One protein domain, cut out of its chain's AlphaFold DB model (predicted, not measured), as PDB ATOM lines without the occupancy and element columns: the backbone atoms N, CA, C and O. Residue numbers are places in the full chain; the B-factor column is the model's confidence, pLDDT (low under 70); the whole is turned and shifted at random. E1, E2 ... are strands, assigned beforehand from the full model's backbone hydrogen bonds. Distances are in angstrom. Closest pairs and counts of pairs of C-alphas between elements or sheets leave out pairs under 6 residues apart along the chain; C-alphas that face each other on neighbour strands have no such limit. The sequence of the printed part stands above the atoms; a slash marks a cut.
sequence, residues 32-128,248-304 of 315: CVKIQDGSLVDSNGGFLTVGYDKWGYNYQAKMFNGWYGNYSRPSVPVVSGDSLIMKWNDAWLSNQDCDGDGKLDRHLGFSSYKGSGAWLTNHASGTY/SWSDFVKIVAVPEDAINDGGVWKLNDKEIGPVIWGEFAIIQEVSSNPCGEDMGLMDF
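Overview. This is residues 32 to 128 and 248 to 304 of the 315 residues of an uncharacterized protein of Candidatus Nomurabacteria bacterium (UniProt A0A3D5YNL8). With little regular structure, this is a flat slab: one twisted antiparallel sheet, ordered E1 E2 E3 E4 E8 E7 E6 E5, with the loop of residues 32 to 62 beside its E1 edge. The printed part has 154 residues, no named helix and eight strands, E1 to E8; it is all strand, with 54 residues in named elements. It is compact, with a radius of gyration of the C-alphas of 17.2 A, spanning 46 by 42 by 20 A.

Along the chain. E1, residues 63 to 67, begins at C-alpha 63 (37.214, -24.699, 1.637); E2 is residues 83 to 88. E3, residues 119 to 128, is 29.8 A long; E4, residues 248 to 257, 30.4 A. E5, E6 and E7 are residues 263 to 265, 268 to 271 and 274 to 280. E8, residues 284 to 292, bends by 54 degrees at residue 287 and ends at C-alpha 292 (40.333, -4.520, -7.905).

Arrangement. E1 E2 E3 and E5 E6 E7 E8 are meanders, each strand the antiparallel neighbour of the one before. Within hydrogen-bond range are, among them, N 122 and O 253 of E3 and E4, 2.8 A, and N 254 and O 288 of E4 and E8, 2.8 A.

Size, cuts and confidence. The farthest C-alphas, of Gly 100 and Cys 295, are 50.2 A apart. Residues 129 to 247 are cut out, C-alphas 128 and 248 being 6.5 A apart. Links E1 to E2 and E2 to E3 are long. Residues 297 to 302 have pLDDT under 70.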
ATOM      1  N   CYS A  32      42.972 -45.105   4.810       92.44
ATOM      2  CA  CYS A  32      43.205 -43.812   5.433       92.44
ATOM      3  C   CYS A  32      42.071 -43.472   6.414       92.44
ATOM      4  O   CYS A  32      40.900 -43.758   6.129       92.44
ATOM      5  N   VAL A  33      42.422 -42.863   7.543       95.31
ATOM      6  CA  VAL A  33      41.480 -42.349   8.540       95.31
ATOM      7  C   VAL A  33      40.849 -41.072   7.994       95.31
ATOM      8  O   VAL A  33      41.523 -40.240   7.393       95.31
ATOM      9  N   LYS A  34      39.541 -40.907   8.169       94.38
ATOM     10  CA  LYS A  34      38.784 -39.755   7.669       94.38
ATOM     11  C   LYS A  34      38.269 -38.903   8.817       94.38
ATOM     12  O   LYS A  34      38.121 -39.357   9.945       94.38
ATOM     13  N   ILE A  35      37.893 -37.664   8.509       94.75
ATOM     14  CA  ILE A  35      37.320 -36.728   9.495       94.75
ATOM     15  C   ILE A  35      36.079 -37.319  10.191       94.75
ATOM     16  O   ILE A  35      35.857 -37.080  11.374       94.75
ATOM     17  N   GLN A  36      35.281 -38.128   9.484       94.38
ATOM     18  CA  GLN A  36      34.097 -38.797  10.033       94.38
ATOM     19  C   GLN A  36      34.418 -39.807  11.143       94.38
ATOM     20  O   GLN A  36      33.526 -40.128  11.926       94.38
ATOM     21  N   ASP A  37      35.661 -40.283  11.225       93.19
ATOM     22  CA  ASP A  37      36.097 -41.215  12.265       93.19
ATOM     23  C   ASP A  37      36.325 -40.501  13.611       93.19
ATOM     24  O   ASP A  37      36.388 -41.148  14.655       93.19
ATOM     25  N   GLY A  38      36.406 -39.163  13.613       93.31
ATOM     26  CA  GLY A  38      36.458 -38.338  14.825       93.31
ATOM     27  C   GLY A  38      37.792 -38.362  15.578       93.31
ATOM     28  O   GLY A  38      37.860 -37.841  16.689       93.31
ATOM     29  N   SER A  39      38.843 -38.951  15.003       94.81
ATOM     30  CA  SER A  39      40.171 -39.059  15.626       94.81
ATOM     31  C   SER A  39      41.211 -38.077  15.083       94.81
ATOM     32  O   SER A  39      42.274 -37.950  15.683       94.81
ATOM     33  N   LEU A  40      40.930 -37.401  13.964       96.31
ATOM     34  CA  LEU A  40      41.881 -36.485  13.329       96.31
ATOM     35  C   LEU A  40      41.957 -35.149  14.065       96.31
ATOM     36  O   LEU A  40      40.935 -34.611  14.502       96.31
ATOM     37  N   VAL A  41      43.164 -34.594  14.145       95.00
ATOM     38  CA  VAL A  41      43.433 -33.305  14.785       95.00
ATOM     39  C   VAL A  41      44.046 -32.294  13.820       95.00
ATOM     40  O   VAL A  41      44.682 -32.629  12.822       95.00
ATOM     41  N   ASP A  42      43.842 -31.018  14.123       90.81
ATOM     42  CA  ASP A  42      44.492 -29.901  13.450       90.81
ATOM     43  C   ASP A  42      45.944 -29.686  13.930       90.81
ATOM     44  O   ASP A  42      46.462 -30.382  14.806       90.81
ATOM     45  N   SER A  43      46.623 -28.679  13.368       86.19
ATOM     46  CA  SER A  43      48.002 -28.328  13.739       86.19
ATOM     47  C   SER A  43      48.177 -27.900  15.201       86.19
ATOM     48  O   SER A  43      49.294 -27.939  15.707       86.19
ATOM     49  N   ASN A  44      47.093 -27.503  15.871       88.00
ATOM     50  CA  ASN A  44      47.059 -27.089  17.272       88.00
ATOM     51  C   ASN A  44      46.576 -28.225  18.199       88.00
ATOM     52  O   ASN A  44      46.420 -28.005  19.399       88.00
ATOM     53  N   GLY A  45      46.331 -29.428  17.663       90.44
ATOM     54  CA  GLY A  45      45.842 -30.588  18.411       90.44
ATOM     55  C   GLY A  45      44.335 -30.583  18.695       90.44
ATOM     56  O   GLY A  45      43.861 -31.429  19.451       90.44
ATOM     57  N   GLY A  46      43.570 -29.649  18.123       91.56
ATOM     58  CA  GLY A  46      42.111 -29.637  18.220       91.56
ATOM     59  C   GLY A  46      41.480 -30.673  17.293       91.56
ATOM     60  O   GLY A  46      41.924 -30.840  16.162       91.56
ATOM     61  N   PHE A  47      40.437 -31.371  17.750       94.25
ATOM     62  CA  PHE A  47      39.731 -32.340  16.910       94.25
ATOM     63  C   PHE A  47      39.063 -31.669  15.709       94.25
ATOM     64  O   PHE A  47      38.388 -30.643  15.843       94.25
ATOM     65  N   LEU A  48      39.218 -32.291  14.544       95.31
ATOM     66  CA  LEU A  48      38.536 -31.898  13.322       95.31
ATOM     67  C   LEU A  48      37.103 -32.428  13.325       95.31
ATOM     68  O   LEU A  48      36.845 -33.581  13.666       95.31
ATOM     69  N   THR A  49      36.164 -31.585  12.909       94.00
ATOM     70  CA  THR A  49      34.744 -31.934  12.810       94.00
ATOM     71  C   THR A  49      34.270 -31.899  11.364       94.00
ATOM     72  O   THR A  49      34.873 -31.261  10.503       94.00
ATOM     73  N   VAL A  50      33.153 -32.574  11.096       95.81
ATOM     74  CA  VAL A  50      32.457 -32.465   9.809       95.81
ATOM     75  C   VAL A  50      31.840 -31.072   9.630       95.81
ATOM     76  O   VAL A  50      31.422 -30.446  10.604       95.81
ATOM     77  N   GLY A  51      31.735 -30.608   8.383       96.62
ATOM     78  CA  GLY A  51      31.202 -29.279   8.068       96.62
ATOM     79  C   GLY A  51      32.180 -28.137   8.365       96.62
ATOM     80  O   GLY A  51      33.391 -28.322   8.301       96.62
ATOM     81  N   TYR A  52      31.640 -26.944   8.624       97.50
ATOM     82  CA  TYR A  52      32.435 -25.770   8.988       97.50
ATOM     83  C   TYR A  52      32.774 -25.778  10.479       97.50
ATOM     84  O   TYR A  52      31.884 -25.944  11.315       97.50
ATOM     85  N   ASP A  53      34.041 -25.544  10.808       95.69
ATOM     86  CA  ASP A  53      34.452 -25.219  12.168       95.69
ATOM     87  C   ASP A  53      34.141 -23.750  12.517       95.69
ATOM     88  O   ASP A  53      33.719 -22.951  11.678       95.69
ATOM     89  N   LYS A  54      34.356 -23.375  13.784       96.06
ATOM     90  CA  LYS A  54      34.061 -22.020  14.283       96.06
ATOM     91  C   LYS A  54      34.905 -20.903  13.645       96.06
ATOM     92  O   LYS A  54      34.599 -19.736  13.869       96.06
ATOM     93  N   TRP A  55      35.975 -21.241  12.927       97.12
ATOM     94  CA  TRP A  55      36.837 -20.281  12.232       97.12
ATOM     95  C   TRP A  55      36.480 -20.150  10.748       97.12
ATOM     96  O   TRP A  55      36.866 -19.165  10.127       97.12
ATOM     97  N   GLY A  56      35.716 -21.099  10.199       97.31
ATOM     98  CA  GLY A  56      35.282 -21.098   8.804       97.31
ATOM     99  C   GLY A  56      35.966 -22.153   7.934       97.31
ATOM    100  O   GLY A  56      35.797 -22.120   6.716       97.31
ATOM    101  N   TYR A  57      36.707 -23.108   8.509       97.56
ATOM    102  CA  TYR A  57      37.281 -24.228   7.754       97.56
ATOM    103  C   TYR A  57      36.272 -25.358   7.563       97.56
ATOM    104  O   TYR A  57      35.705 -25.856   8.528       97.56
ATOM    105  N   ASN A  58      36.121 -25.824   6.327       97.50
ATOM    106  CA  ASN A  58      35.446 -27.066   5.974       97.50
ATOM    107  C   ASN A  58      36.397 -27.943   5.152       97.50
ATOM    108  O   ASN A  58      36.483 -27.844   3.925       97.50
ATOM    109  N   TYR A  59      37.121 -28.819   5.848       96.19
ATOM    110  CA  TYR A  59      38.148 -29.676   5.254       96.19
ATOM    111  C   TYR A  59      37.572 -30.721   4.290       96.19
ATOM    112  O   TYR A  59      38.205 -31.051   3.291       96.19
ATOM    113  N   GLN A  60      36.340 -31.186   4.517       95.25
ATOM    114  CA  GLN A  60      35.667 -32.113   3.599       95.25
ATOM    115  C   GLN A  60      35.342 -31.443   2.257       95.25
ATOM    116  O   GLN A  60      35.458 -32.076   1.209       95.25
ATOM    117  N   ALA A  61      34.967 -30.161   2.294       96.81
ATOM    118  CA  ALA A  61      34.714 -29.337   1.113       96.81
ATOM    119  C   ALA A  61      35.981 -28.676   0.541       96.81
ATOM    120  O   ALA A  61      35.894 -28.021  -0.497       96.81
ATOM    121  N   LYS A  62      37.135 -28.836   1.209       97.12
ATOM    122  CA  LYS A  62      38.420 -28.202   0.869       97.12
ATOM    123  C   LYS A  62      38.290 -26.693   0.711       97.12
ATOM    124  O   LYS A  62      38.711 -26.108  -0.289       97.12
ATOM    125  N   MET A  63      37.611 -26.093   1.681       98.12
ATOM    126  CA  MET A  63      37.214 -24.699   1.637       98.12
ATOM    127  C   MET A  63      37.426 -24.032   2.986       98.12
ATOM    128  O   MET A  63      37.144 -24.607   4.035       98.12
ATOM    129  N   PHE A  64      37.873 -22.788   2.936       98.38
ATOM    130  CA  PHE A  64      37.728 -21.832   4.020       98.38
ATOM    131  C   PHE A  64      36.760 -20.749   3.552       98.38
ATOM    132  O   PHE A  64      36.843 -20.316   2.402       98.38
ATOM    133  N   ASN A  65      35.846 -20.333   4.416       98.38
ATOM    134  CA  ASN A  65      34.950 -19.215   4.163       98.38
ATOM    135  C   ASN A  65      34.656 -18.506   5.486       98.38
ATOM    136  O   ASN A  65      33.941 -19.044   6.334       98.38
ATOM    137  N   GLY A  66      35.232 -17.323   5.675       98.06
ATOM    138  CA  GLY A  66      35.082 -16.562   6.907       98.06
ATOM    139  C   GLY A  66      35.874 -15.260   6.895       98.06
ATOM    140  O   GLY A  66      36.374 -14.825   5.863       98.06
ATOM    141  N   TRP A  67      36.002 -14.636   8.063       98.25
ATOM    142  CA  TRP A  67      36.827 -13.439   8.229       98.25
ATOM    143  C   TRP A  67      38.309 -13.766   8.042       98.25
ATOM    144  O   TRP A  67      38.786 -14.766   8.579       98.25
ATOM    145  N   TYR A  68      39.054 -12.901   7.353       97.62
ATOM    146  CA  TYR A  68      40.481 -13.061   7.074       97.62
ATOM    147  C   TYR A  68      41.260 -13.388   8.352       97.62
ATOM    148  O   TYR A  68      41.973 -14.382   8.407       97.62
ATOM    149  N   GLY A  69      41.026 -12.655   9.445       97.00
ATOM    150  CA  GLY A  69      41.687 -12.902  10.732       97.00
ATOM    151  C   GLY A  69      41.478 -14.302  11.340       97.00
ATOM    152  O   GLY A  69      42.201 -14.667  12.264       97.00
ATOM    153  N   ASN A  70      40.536 -15.106  10.833       97.38
ATOM    154  CA  ASN A  70      40.300 -16.473  11.295       97.38
ATOM    155  C   ASN A  70      41.154 -17.539  10.598       97.38
ATOM    156  O   ASN A  70      41.213 -18.659  11.113       97.38
ATOM    157  N   TYR A  71      41.853 -17.232   9.494       95.12
ATOM    158  CA  TYR A  71      42.674 -18.237   8.794       95.12
ATOM    159  C   TYR A  71      43.786 -18.802   9.699       95.12
ATOM    160  O   TYR A  71      44.134 -19.978   9.631       95.12
ATOM    161  N   SER A  72      44.329 -17.984  10.602       94.00
ATOM    162  CA  SER A  72      45.374 -18.393  11.549       94.00
ATOM    163  C   SER A  72      44.835 -19.163  12.761       94.00
ATOM    164  O   SER A  72      45.614 -19.596  13.611       94.00
ATOM    165  N   ARG A  73      43.509 -19.350  12.843       94.50
ATOM    166  CA  ARG A  73      42.784 -20.027  13.930       94.50
ATOM    167  C   ARG A  73      43.158 -19.466  15.312       94.50
ATOM    168  O   ARG A  73      43.642 -20.209  16.171       94.50
ATOM    169  N   PRO A  74      42.930 -18.158  15.552       94.56
ATOM    170  CA  PRO A  74      43.193 -17.532  16.846       94.56
ATOM    171  C   PRO A  74      42.380 -18.196  17.965       94.56
ATOM    172  O   PRO A  74      41.326 -18.790  17.724       94.56
ATOM    173  N   SER A  75      42.828 -18.061  19.216       94.31
ATOM    174  CA  SER A  75      42.126 -18.634  20.378       94.31
ATOM    175  C   SER A  75      40.665 -18.170  20.475       94.31
ATOM    176  O   SER A  75      39.784 -18.960  20.829       94.31
ATOM    177  N   VAL A  76      40.408 -16.916  20.090       96.00
ATOM    178  CA  VAL A  76      39.082 -16.303  19.982       96.00
ATOM    179  C   VAL A  76      38.805 -15.971  18.511       96.00
ATOM    180  O   VAL A  76      39.589 -15.223  17.926       96.00
ATOM    181  N   PRO A  77      37.721 -16.495  17.906       96.75
ATOM    182  CA  PRO A  77      37.352 -16.149  16.539       96.75
ATOM    183  C   PRO A  77      37.082 -14.652  16.366       96.75
ATOM    184  O   PRO A  77      36.390 -14.026  17.169       96.75
ATOM    185  N   VAL A  78      37.600 -14.102  15.276       97.62
ATOM    186  CA  VAL A  78      37.286 -12.772  14.764       97.62
ATOM    187  C   VAL A  78      35.866 -12.777  14.193       97.62
ATOM    188  O   VAL A  78      35.451 -13.757  13.570       97.62
ATOM    189  N   VAL A  79      35.125 -11.686  14.407       97.12
ATOM    190  CA  VAL A  79      33.709 -11.537  14.008       97.12
ATOM    191  C   VAL A  79      33.449 -10.358  13.059       97.12
ATOM    192  O   VAL A  79      32.301 -10.105  12.708       97.12
ATOM    193  N   SER A  80      34.497  -9.643  12.648       96.56
ATOM    194  CA  SER A  80      34.431  -8.484  11.750       96.56
ATOM    195  C   SER A  80      35.778  -8.250  11.065       96.56
ATOM    196  O   SER A  80      36.814  -8.589  11.635       96.56
ATOM    197  N   GLY A  81      35.773  -7.599   9.904       95.69
ATOM    198  CA  GLY A  81      36.978  -7.220   9.163       95.69
ATOM    199  C   GLY A  81      36.860  -7.617   7.699       95.69
ATOM    200  O   GLY A  81      35.756  -7.673   7.164       95.69
ATOM    201  N   ASP A  82      37.986  -7.926   7.071       97.50
ATOM    202  CA  ASP A  82      38.009  -8.395   5.688       97.50
ATOM    203  C   ASP A  82      37.520  -9.841   5.585       97.50
ATOM    204  O   ASP A  82      37.714 -10.655   6.492       97.50
ATOM    205  N   SER A  83      36.875 -10.168   4.473       98.12
ATOM    206  CA  SER A  83      36.422 -11.511   4.132       98.12
ATOM    207  C   SER A  83      37.518 -12.282   3.405       98.12
ATOM    208  O   SER A  83      38.339 -11.703   2.694       98.12
ATOM    209  N   LEU A  84      37.518 -13.601   3.568       98.56
ATOM    210  CA  LEU A  84      38.440 -14.507   2.909       98.56
ATOM    211  C   LEU A  84      37.728 -15.812   2.536       98.56
ATOM    212  O   LEU A  84      37.139 -16.496   3.376       98.56
ATOM    213  N   ILE A  85      37.849 -16.194   1.269       98.56
ATOM    214  CA  ILE A  85      37.454 -17.503   0.761       98.56
ATOM    215  C   ILE A  85      38.695 -18.192   0.213       98.56
ATOM    216  O   ILE A  85      39.363 -17.680  -0.682       98.56
ATOM    217  N   MET A  86      38.980 -19.391   0.710       98.62
ATOM    218  CA  MET A  86      40.037 -20.237   0.163       98.62
ATOM    219  C   MET A  86      39.452 -21.535  -0.369       98.62
ATOM    220  O   MET A  86      38.498 -22.069   0.196       98.62
ATOM    221  N   LYS A  87      40.043 -22.072  -1.435       98.19
ATOM    222  CA  LYS A  87      39.747 -23.419  -1.940       98.19
ATOM    223  C   LYS A  87      41.036 -24.130  -2.293       98.19
ATOM    224  O   LYS A  87      41.955 -23.480  -2.782       98.19
ATOM    225  N   TRP A  88      41.086 -25.440  -2.105       97.69
ATOM    226  CA  TRP A  88      42.272 -26.239  -2.414       97.69
ATOM    227  C   TRP A  88      41.918 -27.645  -2.925       97.69
ATOM    228  O   TRP A  88      40.754 -28.053  -2.906       97.69
ATOM    229  N   ASN A  89      42.911 -28.401  -3.405       95.19
ATOM    230  CA  ASN A  89      42.769 -29.825  -3.747       95.19
ATOM    231  C   ASN A  89      43.409 -30.765  -2.714       95.19
ATOM    232  O   ASN A  89      44.059 -30.322  -1.773       95.19
ATOM    233  N   ASP A  90      43.251 -32.080  -2.914       93.94
ATOM    234  CA  ASP A  90      43.819 -33.100  -2.013       93.94
ATOM    235  C   ASP A  90      45.346 -33.043  -1.935       93.94
ATOM    236  O   ASP A  90      45.913 -33.295  -0.879       93.94
ATOM    237  N   ALA A  91      46.018 -32.681  -3.032       94.06
ATOM    238  CA  ALA A  91      47.470 -32.545  -3.032       94.06
ATOM    239  C   ALA A  91      47.940 -31.380  -2.140       94.06
ATOM    240  O   ALA A  91      49.002 -31.474  -1.535       94.06
ATOM    241  N   TRP A  92      47.155 -30.303  -1.999       95.56
ATOM    242  CA  TRP A  92      47.454 -29.215  -1.061       95.56
ATOM    243  C   TRP A  92      47.248 -29.639   0.399       95.56
ATOM    244  O   TRP A  92      48.159 -29.526   1.226       95.56
ATOM    245  N   LEU A  93      46.037 -30.107   0.706       96.06
ATOM    246  CA  LEU A  93      45.643 -30.614   2.013       96.06
ATOM    247  C   LEU A  93      44.489 -31.599   1.818       96.06
ATOM    248  O   LEU A  93      43.381 -31.214   1.428       96.06
ATOM    249  N   SER A  94      44.782 -32.859   2.098       94.06
ATOM    250  CA  SER A  94      43.857 -33.981   2.039       94.06
ATOM    251  C   SER A  94      42.736 -33.839   3.077       94.06
ATOM    252  O   SER A  94      42.825 -33.053   4.019       94.06
ATOM    253  N   ASN A  95      41.660 -34.611   2.923       93.00
ATOM    254  CA  ASN A  95      40.607 -34.754   3.939       93.00
ATOM    255  C   ASN A  95      40.719 -36.071   4.736       93.00
ATOM    256  O   ASN A  95      39.759 -36.487   5.394       93.00
ATOM    257  N   GLN A  96      41.878 -36.719   4.646       94.06
ATOM    258  CA  GLN A  96      42.202 -37.989   5.279       94.06
ATOM    259  C   GLN A  96      43.659 -37.999   5.762       94.06
ATOM    260  O   GLN A  96      44.454 -37.157   5.342       94.06
ATOM    261  N   ASP A  97      43.942 -38.950   6.645       95.19
ATOM    262  CA  ASP A  97      45.251 -39.320   7.185       95.19
ATOM    263  C   ASP A  97      45.589 -40.729   6.687       95.19
ATOM    264  O   ASP A  97      44.909 -41.705   7.034       95.19
ATOM    265  N   CYS A  98      46.590 -40.841   5.828       93.25
ATOM    266  CA  CYS A  98      47.045 -42.103   5.264       93.25
ATOM    267  C   CYS A  98      48.399 -42.548   5.829       93.25
ATOM    268  O   CYS A  98      48.749 -43.720   5.656       93.25
ATOM    269  N   ASP A  99      49.162 -41.651   6.458       91.75
ATOM    270  CA  ASP A  99      50.477 -41.959   7.029       91.75
ATOM    271  C   ASP A  99      50.429 -42.324   8.525       91.75
ATOM    272  O   ASP A  99      51.384 -42.898   9.060       91.75
ATOM    273  N   GLY A 100      49.276 -42.118   9.162       92.44
ATOM    274  CA  GLY A 100      48.971 -42.501  10.532       92.44
ATOM    275  C   GLY A 100      49.463 -41.508  11.582       92.44
ATOM    276  O   GLY A 100      49.584 -41.898  12.748       92.44
ATOM    277  N   ASP A 101      49.773 -40.262  11.209       93.25
ATOM    278  CA  ASP A 101      50.243 -39.231  12.143       93.25
ATOM    279  C   ASP A 101      49.114 -38.533  12.933       93.25
ATOM    280  O   ASP A 101      49.375 -37.740  13.849       93.25
ATOM    281  N   GLY A 102      47.855 -38.865  12.631       94.56
ATOM    282  CA  GLY A 102      46.657 -38.311  13.252       94.56
ATOM    283  C   GLY A 102      46.217 -36.964  12.676       94.56
ATOM    284  O   GLY A 102      45.306 -36.341  13.233       94.56
ATOM    285  N   LYS A 103      46.838 -36.483  11.595       95.25
ATOM    286  CA  LYS A 103      46.557 -35.198  10.947       95.25
ATOM    287  C   LYS A 103      46.197 -35.401   9.481       95.25
ATOM    288  O   LYS A 103      46.369 -36.454   8.895       95.25
ATOM    289  N   LEU A 104      45.646 -34.355   8.873       95.75
ATOM    290  CA  LEU A 104      45.361 -34.370   7.442       95.75
ATOM    291  C   LEU A 104      46.655 -34.385   6.625       95.75
ATOM    292  O   LEU A 104      47.496 -33.495   6.798       95.75
ATOM    293  N   ASP A 105      46.753 -35.325   5.683       95.06
ATOM    294  CA  ASP A 105      47.926 -35.460   4.823       95.06
ATOM    295  C   ASP A 105      48.146 -34.202   3.970       95.06
ATOM    296  O   ASP A 105      47.215 -33.589   3.430       95.06
ATOM    297  N   ARG A 106      49.416 -33.865   3.763       94.69
ATOM    298  CA  ARG A 106      49.873 -32.877   2.777       94.69
ATOM    299  C   ARG A 106      50.603 -33.604   1.660       94.69
ATOM    300  O   ARG A 106      51.222 -34.626   1.931       94.69
ATOM    301  N   HIS A 107      50.499 -33.100   0.423       92.19
ATOM    302  CA  HIS A 107      51.148 -33.677  -0.766       92.19
ATOM    303  C   HIS A 107      51.044 -35.214  -0.819       92.19
ATOM    304  O   HIS A 107      52.022 -35.914  -1.075       92.19
ATOM    305  N   LEU A 108      49.843 -35.744  -0.541       87.75
ATOM    306  CA  LEU A 108      49.610 -37.180  -0.385       87.75
ATOM    307  C   LEU A 108      50.086 -37.955  -1.621       87.75
ATOM    308  O   LEU A 108      49.615 -37.719  -2.733       87.75
ATOM    309  N   GLY A 109      50.998 -38.904  -1.406       86.62
ATOM    310  CA  GLY A 109      51.595 -39.718  -2.467       86.62
ATOM    311  C   GLY A 109      52.839 -39.109  -3.126       86.62
ATOM    312  O   GLY A 109      53.380 -39.720  -4.044       86.62
ATOM    313  N   PHE A 110      53.316 -37.955  -2.648       90.94
ATOM    314  CA  PHE A 110      54.504 -37.259  -3.150       90.94
ATOM    315  C   PHE A 110      55.493 -36.953  -2.018       90.94
ATOM    316  O   PHE A 110      55.115 -36.829  -0.853       90.94
ATOM    317  N   SER A 111      56.780 -36.829  -2.362       92.81
ATOM    318  CA  SER A 111      57.851 -36.501  -1.408       92.81
ATOM    319  C   SER A 111      57.839 -35.042  -0.951       92.81
ATOM    320  O   SER A 111      58.378 -34.738   0.111       92.81
ATOM    321  N   SER A 112      57.263 -34.147  -1.753       95.44
ATOM    322  CA  SER A 112      57.057 -32.735  -1.431       95.44
ATOM    323  C   SER A 112      55.885 -32.172  -2.243       95.44
ATOM    324  O   SER A 112      55.203 -32.910  -2.960       95.44
ATOM    325  N   TYR A 113      55.611 -30.869  -2.124       96.06
ATOM    326  CA  TYR A 113      54.591 -30.229  -2.946       96.06
ATOM    327  C   TYR A 113      55.034 -30.101  -4.400       96.06
ATOM    328  O   TYR A 113      54.179 -30.177  -5.288       96.06
ATOM    329  N   LYS A 114      56.334 -29.949  -4.669       95.38
ATOM    330  CA  LYS A 114      56.860 -29.931  -6.038       95.38
ATOM    331  C   LYS A 114      56.424 -31.196  -6.793       95.38
ATOM    332  O   LYS A 114      56.444 -32.297  -6.256       95.38
ATOM    333  N   GLY A 115      55.891 -31.015  -8.001       93.81
ATOM    334  CA  GLY A 115      55.357 -32.109  -8.820       93.81
ATOM    335  C   GLY A 115      54.022 -32.716  -8.349       93.81
ATOM    336  O   GLY A 115      53.424 -33.482  -9.100       93.81
ATOM    337  N   SER A 116      53.496 -32.349  -7.173       94.12
ATOM    338  CA  SER A 116      52.258 -32.939  -6.619       94.12
ATOM    339  C   SER A 116      50.966 -32.477  -7.304       94.12
ATOM    340  O   SER A 116      49.904 -33.075  -7.124       94.12
ATOM    341  N   GLY A 117      51.018 -31.364  -8.043       93.56
ATOM    342  CA  GLY A 117      49.828 -30.707  -8.588       93.56
ATOM    343  C   GLY A 117      48.949 -30.026  -7.529       93.56
ATOM    344  O   GLY A 117      47.787 -29.718  -7.808       93.56
ATOM    345  N   ALA A 118      49.468 -29.795  -6.318       96.19
ATOM    346  CA  ALA A 118      48.791 -29.024  -5.278       96.19
ATOM    347  C   ALA A 118      48.428 -27.614  -5.753       96.19
ATOM    348  O   ALA A 118      49.201 -26.959  -6.452       96.19
ATOM    349  N   TRP A 119      47.258 -27.128  -5.352       96.19
ATOM    350  CA  TRP A 119      46.852 -25.751  -5.611       96.19
ATOM    351  C   TRP A 119      45.968 -25.194  -4.500       96.19
ATOM    352  O   TRP A 119      45.262 -25.925  -3.803       96.19
ATOM    353  N   LEU A 120      45.994 -23.870  -4.397       96.75
ATOM    354  CA  LEU A 120      45.189 -23.053  -3.505       96.75
ATOM    355  C   LEU A 120      44.684 -21.834  -4.285       96.75
ATOM    356  O   LEU A 120      45.443 -21.193  -5.007       96.75
ATOM    357  N   THR A 121      43.417 -21.478  -4.114       97.31
ATOM    358  CA  THR A 121      42.921 -20.144  -4.466       97.31
ATOM    359  C   THR A 121      42.649 -19.359  -3.201       97.31
ATOM    360  O   THR A 121      42.075 -19.916  -2.264       97.31
ATOM    361  N   ASN A 122      42.995 -18.082  -3.205       97.00
ATOM    362  CA  ASN A 122      42.679 -17.125  -2.161       97.00
ATOM    363  C   ASN A 122      41.832 -16.010  -2.786       97.00
ATOM    364  O   ASN A 122      42.199 -15.482  -3.828       97.00
ATOM    365  N   HIS A 123      40.681 -15.707  -2.196       97.50
ATOM    366  CA  HIS A 123      39.868 -14.554  -2.552       97.50
ATOM    367  C   HIS A 123      39.609 -13.744  -1.289       97.50
ATOM    368  O   HIS A 123      38.804 -14.156  -0.454       97.50
ATOM    369  N   ALA A 124      40.299 -12.618  -1.155       96.69
ATOM    370  CA  ALA A 124      40.112 -11.679  -0.064       96.69
ATOM    371  C   ALA A 124      39.329 -10.451  -0.543       96.69
ATOM    372  O   ALA A 124      39.435 -10.046  -1.703       96.69
ATOM    373  N   SER A 125      38.508  -9.871   0.326       96.31
ATOM    374  CA  SER A 125      37.785  -8.637   0.020       96.31
ATOM    375  C   SER A 125      37.435  -7.863   1.278       96.31
ATOM    376  O   SER A 125      37.290  -8.435   2.358       96.31
ATOM    377  N   GLY A 126      37.251  -6.556   1.137       95.06
ATOM    378  CA  GLY A 126      36.961  -5.696   2.273       95.06
ATOM    379  C   GLY A 126      36.526  -4.302   1.865       95.06
ATOM    380  O   GLY A 126      36.282  -4.019   0.687       95.06
ATOM    381  N   THR A 127      36.424  -3.425   2.860       93.38
ATOM    382  CA  THR A 127      36.072  -2.017   2.665       93.38
ATOM    383  C   THR A 127      36.954  -1.107   3.502       93.38
ATOM    384  O   THR A 127      37.322  -1.478   4.614       93.38
ATOM    385  N   TYR A 128      37.236   0.095   3.008       90.44
ATOM    386  CA  TYR A 128      38.018   1.104   3.719       90.44
ATOM    387  C   TYR A 128      37.518   2.522   3.416       90.44
ATOM    388  O   TYR A 128      36.871   2.751   2.396       90.44
ATOM    389  N   SER A 248      35.396  -0.272  -1.697       91.31
ATOM    390  CA  SER A 248      35.502  -1.731  -1.621       91.31
ATOM    391  C   SER A 248      36.702  -2.226  -2.411       91.31
ATOM    392  O   SER A 248      36.932  -1.747  -3.522       91.31
ATOM    393  N   TRP A 249      37.402  -3.230  -1.898       92.50
ATOM    394  CA  TRP A 249      38.494  -3.894  -2.602       92.50
ATOM    395  C   TRP A 249      38.261  -5.403  -2.701       92.50
ATOM    396  O   TRP A 249      37.544  -5.998  -1.891       92.50
ATOM    397  N   SER A 250      38.867  -6.023  -3.709       93.25
ATOM    398  CA  SER A 250      38.892  -7.471  -3.895       93.25
ATOM    399  C   SER A 250      40.247  -7.893  -4.441       93.25
ATOM    400  O   SER A 250      40.769  -7.264  -5.353       93.25
ATOM    401  N   ASP A 251      40.776  -8.999  -3.938       93.50
ATOM    402  CA  ASP A 251      42.016  -9.606  -4.406       93.50
ATOM    403  C   ASP A 251      41.834 -11.114  -4.575       93.50
ATOM    404  O   ASP A 251      41.366 -11.807  -3.668       93.50
ATOM    405  N   PHE A 252      42.153 -11.620  -5.762       95.12
ATOM    406  CA  PHE A 252      42.049 -13.027  -6.103       95.12
ATOM    407  C   PHE A 252      43.393 -13.567  -6.579       95.12
ATOM    408  O   PHE A 252      43.877 -13.195  -7.645       95.12
ATOM    409  N   VAL A 253      43.926 -14.546  -5.850       94.81
ATOM    410  CA  VAL A 253      45.217 -15.179  -6.127       94.81
ATOM    411  C   VAL A 253      45.027 -16.674  -6.369       94.81
ATOM    412  O   VAL A 253      44.378 -17.378  -5.590       94.81
ATOM    413  N   LYS A 254      45.637 -17.201  -7.434       95.38
ATOM    414  CA  LYS A 254      45.833 -18.639  -7.649       95.38
ATOM    415  C   LYS A 254      47.284 -19.002  -7.409       95.38
ATOM    416  O   LYS A 254      48.187 -18.452  -8.036       95.38
ATOM    417  N   ILE A 255      47.474 -20.004  -6.569       95.62
ATOM    418  CA  ILE A 255      48.773 -20.508  -6.161       95.62
ATOM    419  C   ILE A 255      48.830 -21.989  -6.507       95.62
ATOM    420  O   ILE A 255      47.897 -22.744  -6.225       95.62
ATOM    421  N   VAL A 256      49.918 -22.405  -7.137       95.81
ATOM    422  CA  VAL A 256      50.117 -23.779  -7.607       95.81
ATOM    423  C   VAL A 256      51.489 -24.265  -7.191       95.81
ATOM    424  O   VAL A 256      52.452 -23.500  -7.195       95.81
ATOM    425  N   ALA A 257      51.582 -25.539  -6.834       95.94
ATOM    426  CA  ALA A 257      52.867 -26.192  -6.722       95.94
ATOM    427  C   ALA A 257      53.465 -26.351  -8.118       95.94
ATOM    428  O   ALA A 257      52.777 -26.732  -9.077       95.94
ATOM    429  N   VAL A 258      54.749 -26.035  -8.231       95.50
ATOM    430  CA  VAL A 258      55.431 -26.056  -9.521       95.50
ATOM    431  C   VAL A 258      55.711 -27.491  -9.977       95.50
ATOM    432  O   VAL A 258      55.830 -28.388  -9.137       95.50
ATOM    433  N   PRO A 259      55.795 -27.743 -11.295       94.38
ATOM    434  CA  PRO A 259      56.179 -29.048 -11.818       94.38
ATOM    435  C   PRO A 259      57.571 -29.466 -11.331       94.38
ATOM    436  O   PRO A 259      58.402 -28.624 -10.983       94.38
ATOM    437  N   GLU A 260      57.843 -30.770 -11.337       93.94
ATOM    438  CA  GLU A 260      59.112 -31.335 -10.855       93.94
ATOM    439  C   GLU A 260      60.333 -30.769 -11.599       93.94
ATOM    440  O   GLU A 260      61.356 -30.445 -10.994       93.94
ATOM    441  N   ASP A 261      60.194 -30.569 -12.907       94.75
ATOM    442  CA  ASP A 261      61.210 -30.046 -13.820       94.75
ATOM    443  C   ASP A 261      61.232 -28.510 -13.916       94.75
ATOM    444  O   ASP A 261      62.029 -27.953 -14.672       94.75
ATOM    445  N   ALA A 262      60.421 -27.802 -13.121       95.44
ATOM    446  CA  ALA A 262      60.493 -26.349 -13.051       95.44
ATOM    447  C   ALA A 262      61.801 -25.873 -12.401       95.44
ATOM    448  O   ALA A 262      62.297 -26.458 -11.426       95.44
ATOM    449  N   ILE A 263      62.322 -24.764 -12.926       97.00
ATOM    450  CA  ILE A 263      63.573 -24.126 -12.512       97.00
ATOM    451  C   ILE A 263      63.249 -22.762 -11.904       97.00
ATOM    452  O   ILE A 263      62.460 -21.999 -12.462       97.00
ATOM    453  N   ASN A 264      63.849 -22.461 -10.754       97.25
ATOM    454  CA  ASN A 264      63.779 -21.139 -10.141       97.25
ATOM    455  C   ASN A 264      64.912 -20.285 -10.712       97.25
ATOM    456  O   ASN A 264      66.085 -20.570 -10.467       97.25
ATOM    457  N   ASP A 265      64.548 -19.260 -11.474       96.69
ATOM    458  CA  ASP A 265      65.467 -18.299 -12.066       96.69
ATOM    459  C   ASP A 265      65.181 -16.914 -11.479       96.69
ATOM    460  O   ASP A 265      64.202 -16.256 -11.831       96.69
ATOM    461  N   GLY A 266      66.006 -16.495 -10.516       94.75
ATOM    462  CA  GLY A 266      65.931 -15.152  -9.938       94.75
ATOM    463  C   GLY A 266      64.642 -14.838  -9.169       94.75
ATOM    464  O   GLY A 266      64.247 -13.677  -9.121       94.75
ATOM    465  N   GLY A 267      63.985 -15.834  -8.561       95.94
ATOM    466  CA  GLY A 267      62.729 -15.631  -7.826       95.94
ATOM    467  C   GLY A 267      61.471 -15.811  -8.676       95.94
ATOM    468  O   GLY A 267      60.368 -15.574  -8.187       95.94
ATOM    469  N   VAL A 268      61.622 -16.270  -9.917       96.25
ATOM    470  CA  VAL A 268      60.525 -16.620 -10.821       96.25
ATOM    471  C   VAL A 268      60.660 -18.084 -11.219       96.25
ATOM    472  O   VAL A 268      61.729 -18.542 -11.628       96.25
ATOM    473  N   TRP A 269      59.571 -18.836 -11.098       96.56
ATOM    474  CA  TRP A 269      59.516 -20.214 -11.566       96.56
ATOM    475  C   TRP A 269      59.312 -20.263 -13.078       96.56
ATOM    476  O   TRP A 269      58.453 -19.566 -13.622       96.56
ATOM    477  N   LYS A 270      60.077 -21.123 -13.753       95.44
ATOM    478  CA  LYS A 270      60.012 -21.334 -15.201       95.44
ATOM    479  C   LYS A 270      59.904 -22.812 -15.552       95.44
ATOM    480  O   LYS A 270      60.510 -23.655 -14.892       95.44
ATOM    481  N   LEU A 271      59.181 -23.109 -16.626       94.06
ATOM    482  CA  LEU A 271      59.108 -24.430 -17.251       94.06
ATOM    483  C   LEU A 271      59.296 -24.267 -18.760       94.06
ATOM    484  O   LEU A 271      58.514 -23.569 -19.402       94.06
ATOM    485  N   ASN A 272      60.316 -24.918 -19.330       92.94
ATOM    486  CA  ASN A 272      60.658 -24.808 -20.757       92.94
ATOM    487  C   ASN A 272      60.767 -23.342 -21.229       92.94
ATOM    488  O   ASN A 272      60.113 -22.946 -22.194       92.94
ATOM    489  N   ASP A 273      61.527 -22.532 -20.485       91.00
ATOM    490  CA  ASP A 273      61.731 -21.087 -20.695       91.00
ATOM    491  C   ASP A 273      60.468 -20.206 -20.615       91.00
ATOM    492  O   ASP A 273      60.544 -19.002 -20.855       91.00
ATOM    493  N   LYS A 274      59.313 -20.766 -20.233       93.44
ATOM    494  CA  LYS A 274      58.075 -20.012 -19.998       93.44
ATOM    495  C   LYS A 274      57.885 -19.711 -18.524       93.44
ATOM    496  O   LYS A 274      58.125 -20.572 -17.677       93.44
ATOM    497  N   GLU A 275      57.404 -18.511 -18.232       94.12
ATOM    498  CA  GLU A 275      57.137 -18.079 -16.869       94.12
ATOM    499  C   GLU A 275      55.893 -18.761 -16.290       94.12
ATOM    500  O   GLU A 275      54.783 -18.665 -16.820       94.12
ATOM    501  N   ILE A 276      56.081 -19.430 -15.154       93.50
ATOM    502  CA  ILE A 276      54.984 -19.872 -14.296       93.50
ATOM    503  C   ILE A 276      54.515 -18.702 -13.425       93.50
ATOM    504  O   ILE A 276      53.317 -18.447 -13.342       93.50
ATOM    505  N   GLY A 277      55.454 -18.003 -12.791       94.31
ATOM    506  CA  GLY A 277      55.184 -16.838 -11.952       94.31
ATOM    507  C   GLY A 277      56.145 -16.717 -10.770       94.31
ATOM    508  O   GLY A 277      57.057 -17.542 -10.622       94.31
ATOM    509  N   PRO A 278      55.972 -15.688  -9.927       95.75
ATOM    510  CA  PRO A 278      56.876 -15.413  -8.821       95.75
ATOM    511  C   PRO A 278      56.839 -16.531  -7.774       95.75
ATOM    512  O   PRO A 278      55.787 -17.103  -7.475       95.75
ATOM    513  N   VAL A 279      58.009 -16.831  -7.211       96.94
ATOM    514  CA  VAL A 279      58.201 -17.836  -6.162       96.94
ATOM    515  C   VAL A 279      57.482 -17.395  -4.891       96.94
ATOM    516  O   VAL A 279      57.726 -16.312  -4.361       96.94
ATOM    517  N   ILE A 280      56.662 -18.286  -4.344       96.25
ATOM    518  CA  ILE A 280      56.053 -18.140  -3.024       96.25
ATOM    519  C   ILE A 280      56.191 -19.464  -2.269       96.25
ATOM    520  O   ILE A 280      56.150 -20.537  -2.859       96.25
ATOM    521  N   TRP A 281      56.420 -19.408  -0.958       95.81
ATOM    522  CA  TRP A 281      56.479 -20.595  -0.083       95.81
ATOM    523  C   TRP A 281      57.404 -21.729  -0.572       95.81
ATOM    524  O   TRP A 281      57.126 -22.909  -0.364       95.81
ATOM    525  N   GLY A 282      58.519 -21.380  -1.219       96.00
ATOM    526  CA  GLY A 282      59.494 -22.343  -1.730       96.00
ATOM    527  C   GLY A 282      59.030 -23.008  -3.023       96.00
ATOM    528  O   GLY A 282      59.450 -22.589  -4.093       96.00
ATOM    529  N   GLU A 283      58.179 -24.030  -2.932       97.06
ATOM    530  CA  GLU A 283      57.780 -24.906  -4.052       97.06
ATOM    531  C   GLU A 283      56.531 -24.429  -4.814       97.06
ATOM    532  O   GLU A 283      56.000 -25.151  -5.661       97.06
ATOM    533  N   PHE A 284      56.042 -23.226  -4.514       96.62
ATOM    534  CA  PHE A 284      54.835 -22.680  -5.118       96.62
ATOM    535  C   PHE A 284      55.128 -21.446  -5.964       96.62
ATOM    536  O   PHE A 284      56.136 -20.755  -5.798       96.62
ATOM    537  N   ALA A 285      54.198 -21.169  -6.868       95.62
ATOM    538  CA  ALA A 285      54.166 -19.958  -7.662       95.62
ATOM    539  C   ALA A 285      52.771 -19.335  -7.636       95.62
ATOM    540  O   ALA A 285      51.766 -20.055  -7.611       95.62
ATOM    541  N   ILE A 286      52.710 -18.006  -7.701       94.88
ATOM    542  CA  ILE A 286      51.475 -17.298  -8.052       94.88
ATOM    543  C   ILE A 286      51.308 -17.422  -9.567       94.88
ATOM    544  O   ILE A 286      52.114 -16.886 -10.312       94.88
ATOM    545  N   ILE A 287      50.293 -18.154 -10.034       94.38
ATOM    546  CA  ILE A 287      50.042 -18.367 -11.476       94.38
ATOM    547  C   ILE A 287      49.022 -17.370 -12.041       94.38
ATOM    548  O   ILE A 287      48.914 -17.174 -13.256       94.38
ATOM    549  N   GLN A 288      48.227 -16.772 -11.157       93.50
ATOM    550  CA  GLN A 288      47.272 -15.729 -11.488       93.50
ATOM    551  C   GLN A 288      47.026 -14.856 -10.259       93.50
ATOM    552  O   GLN A 288      46.811 -15.393  -9.176       93.50
ATOM    553  N   GLU A 289      46.970 -13.549 -10.459       92.62
ATOM    554  CA  GLU A 289      46.530 -12.565  -9.473       92.62
ATOM    555  C   GLU A 289      45.655 -11.541 -10.192       92.62
ATOM    556  O   GLU A 289      45.971 -11.147 -11.313       92.62
ATOM    557  N   VAL A 290      44.505 -11.215  -9.608       91.44
ATOM    558  CA  VAL A 290      43.578 -10.203 -10.118       91.44
ATOM    559  C   VAL A 290      43.082  -9.411  -8.924       91.44
ATOM    560  O   VAL A 290      42.357  -9.942  -8.080       91.44
ATOM    561  N   SER A 291      43.436  -8.136  -8.893       90.44
ATOM    562  CA  SER A 291      43.040  -7.208  -7.840       90.44
ATOM    563  C   SER A 291      42.143  -6.107  -8.398       90.44
ATOM    564  O   SER A 291      42.287  -5.656  -9.535       90.44
ATOM    565  N   SER A 292      41.174  -5.668  -7.600       87.56
ATOM    566  CA  SER A 292      40.333  -4.520  -7.905       87.56
ATOM    567  C   SER A 292      40.223  -3.606  -6.694       87.56
ATOM    568  O   SER A 292      39.834  -4.008  -5.599       87.56
ATOM    569  N   ASN A 293      40.573  -2.343  -6.915       86.56
ATOM    570  CA  ASN A 293      40.395  -1.262  -5.963       86.56
ATOM    571  C   ASN A 293      39.970  -0.000  -6.736       86.56
ATOM    572  O   ASN A 293      40.828   0.724  -7.246       86.56
ATOM    573  N   PRO A 294      38.657   0.265  -6.864       78.19
ATOM    574  CA  PRO A 294      38.136   1.375  -7.664       78.19
ATOM    575  C   PRO A 294      38.606   2.758  -7.201       78.19
ATOM    576  O   PRO A 294      38.670   3.676  -8.011       78.19
ATOM    577  N   CYS A 295      38.954   2.899  -5.923       80.94
ATOM    578  CA  CYS A 295      39.407   4.160  -5.348       80.94
ATOM    579  C   CYS A 295      40.907   4.413  -5.542       80.94
ATOM    580  O   CYS A 295      41.379   5.510  -5.256       80.94
ATOM    581  N   GLY A 296      41.654   3.423  -6.046       70.81
ATOM    582  CA  GLY A 296      43.021   3.594  -6.542       70.81
ATOM    583  C   GLY A 296      44.081   3.914  -5.487       70.81
ATOM    584  O   GLY A 296      45.172   4.327  -5.867       70.81
ATOM    585  N   GLU A 297      43.784   3.749  -4.193       66.00
ATOM    586  CA  GLU A 297      44.659   4.315  -3.158       66.00
ATOM    587  C   GLU A 297      45.924   3.520  -2.866       66.00
ATOM    588  O   GLU A 297      46.881   4.162  -2.474       66.00
ATOM    589  N   ASP A 298      45.982   2.195  -3.054       57.84
ATOM    590  CA  ASP A 298      47.238   1.455  -2.783       57.84
ATOM    591  C   ASP A 298      47.238  -0.032  -3.181       57.84
ATOM    592  O   ASP A 298      48.140  -0.790  -2.830       57.84
ATOM    593  N   MET A 299      46.259  -0.484  -3.962       57.41
ATOM    594  CA  MET A 299      46.364  -1.783  -4.626       57.41
ATOM    595  C   MET A 299      46.638  -1.482  -6.084       57.41
ATOM    596  O   MET A 299      45.704  -1.293  -6.862       57.41
ATOM    597  N   GLY A 300      47.919  -1.329  -6.441       54.69
ATOM    598  CA  GLY A 300      48.301  -1.295  -7.849       54.69
ATOM    599  C   GLY A 300      47.588  -2.444  -8.560       54.69
ATOM    600  O   GLY A 300      47.475  -3.517  -7.974       54.69
ATOM    601  N   LEU A 301      47.050  -2.204  -9.759       54.19
ATOM    602  CA  LEU A 301      46.420  -3.251 -10.564       54.19
ATOM    603  C   LEU A 301      47.465  -4.346 -10.824       54.19
ATOM    604  O   LEU A 301      48.226  -4.276 -11.787       54.19
ATOM    605  N   MET A 302      47.559  -5.318  -9.922       62.59
ATOM    606  CA  MET A 302      48.381  -6.501 -10.094       62.59
ATOM    607  C   MET A 302      47.500  -7.511 -10.805       62.59
ATOM    608  O   MET A 302      46.816  -8.319 -10.185       62.59
ATOM    609  N   ASP A 303      47.480  -7.383 -12.129       77.62
ATOM    610  CA  ASP A 303      46.947  -8.389 -13.034       77.62
ATOM    611  C   ASP A 303      48.119  -9.253 -13.497       77.62
ATOM    612  O   ASP A 303      48.759  -8.983 -14.516       77.62
ATOM    613  N   PHE A 304      48.434 -10.293 -12.725       86.25
ATOM    614  CA  PHE A 304      49.385 -11.305 -13.164       86.25
ATOM    615  C   PHE A 304      48.644 -12.485 -13.781       86.25
ATOM    616  O   PHE A 304      47.671 -13.011 -13.233       86.25
TER     617      PHE A 304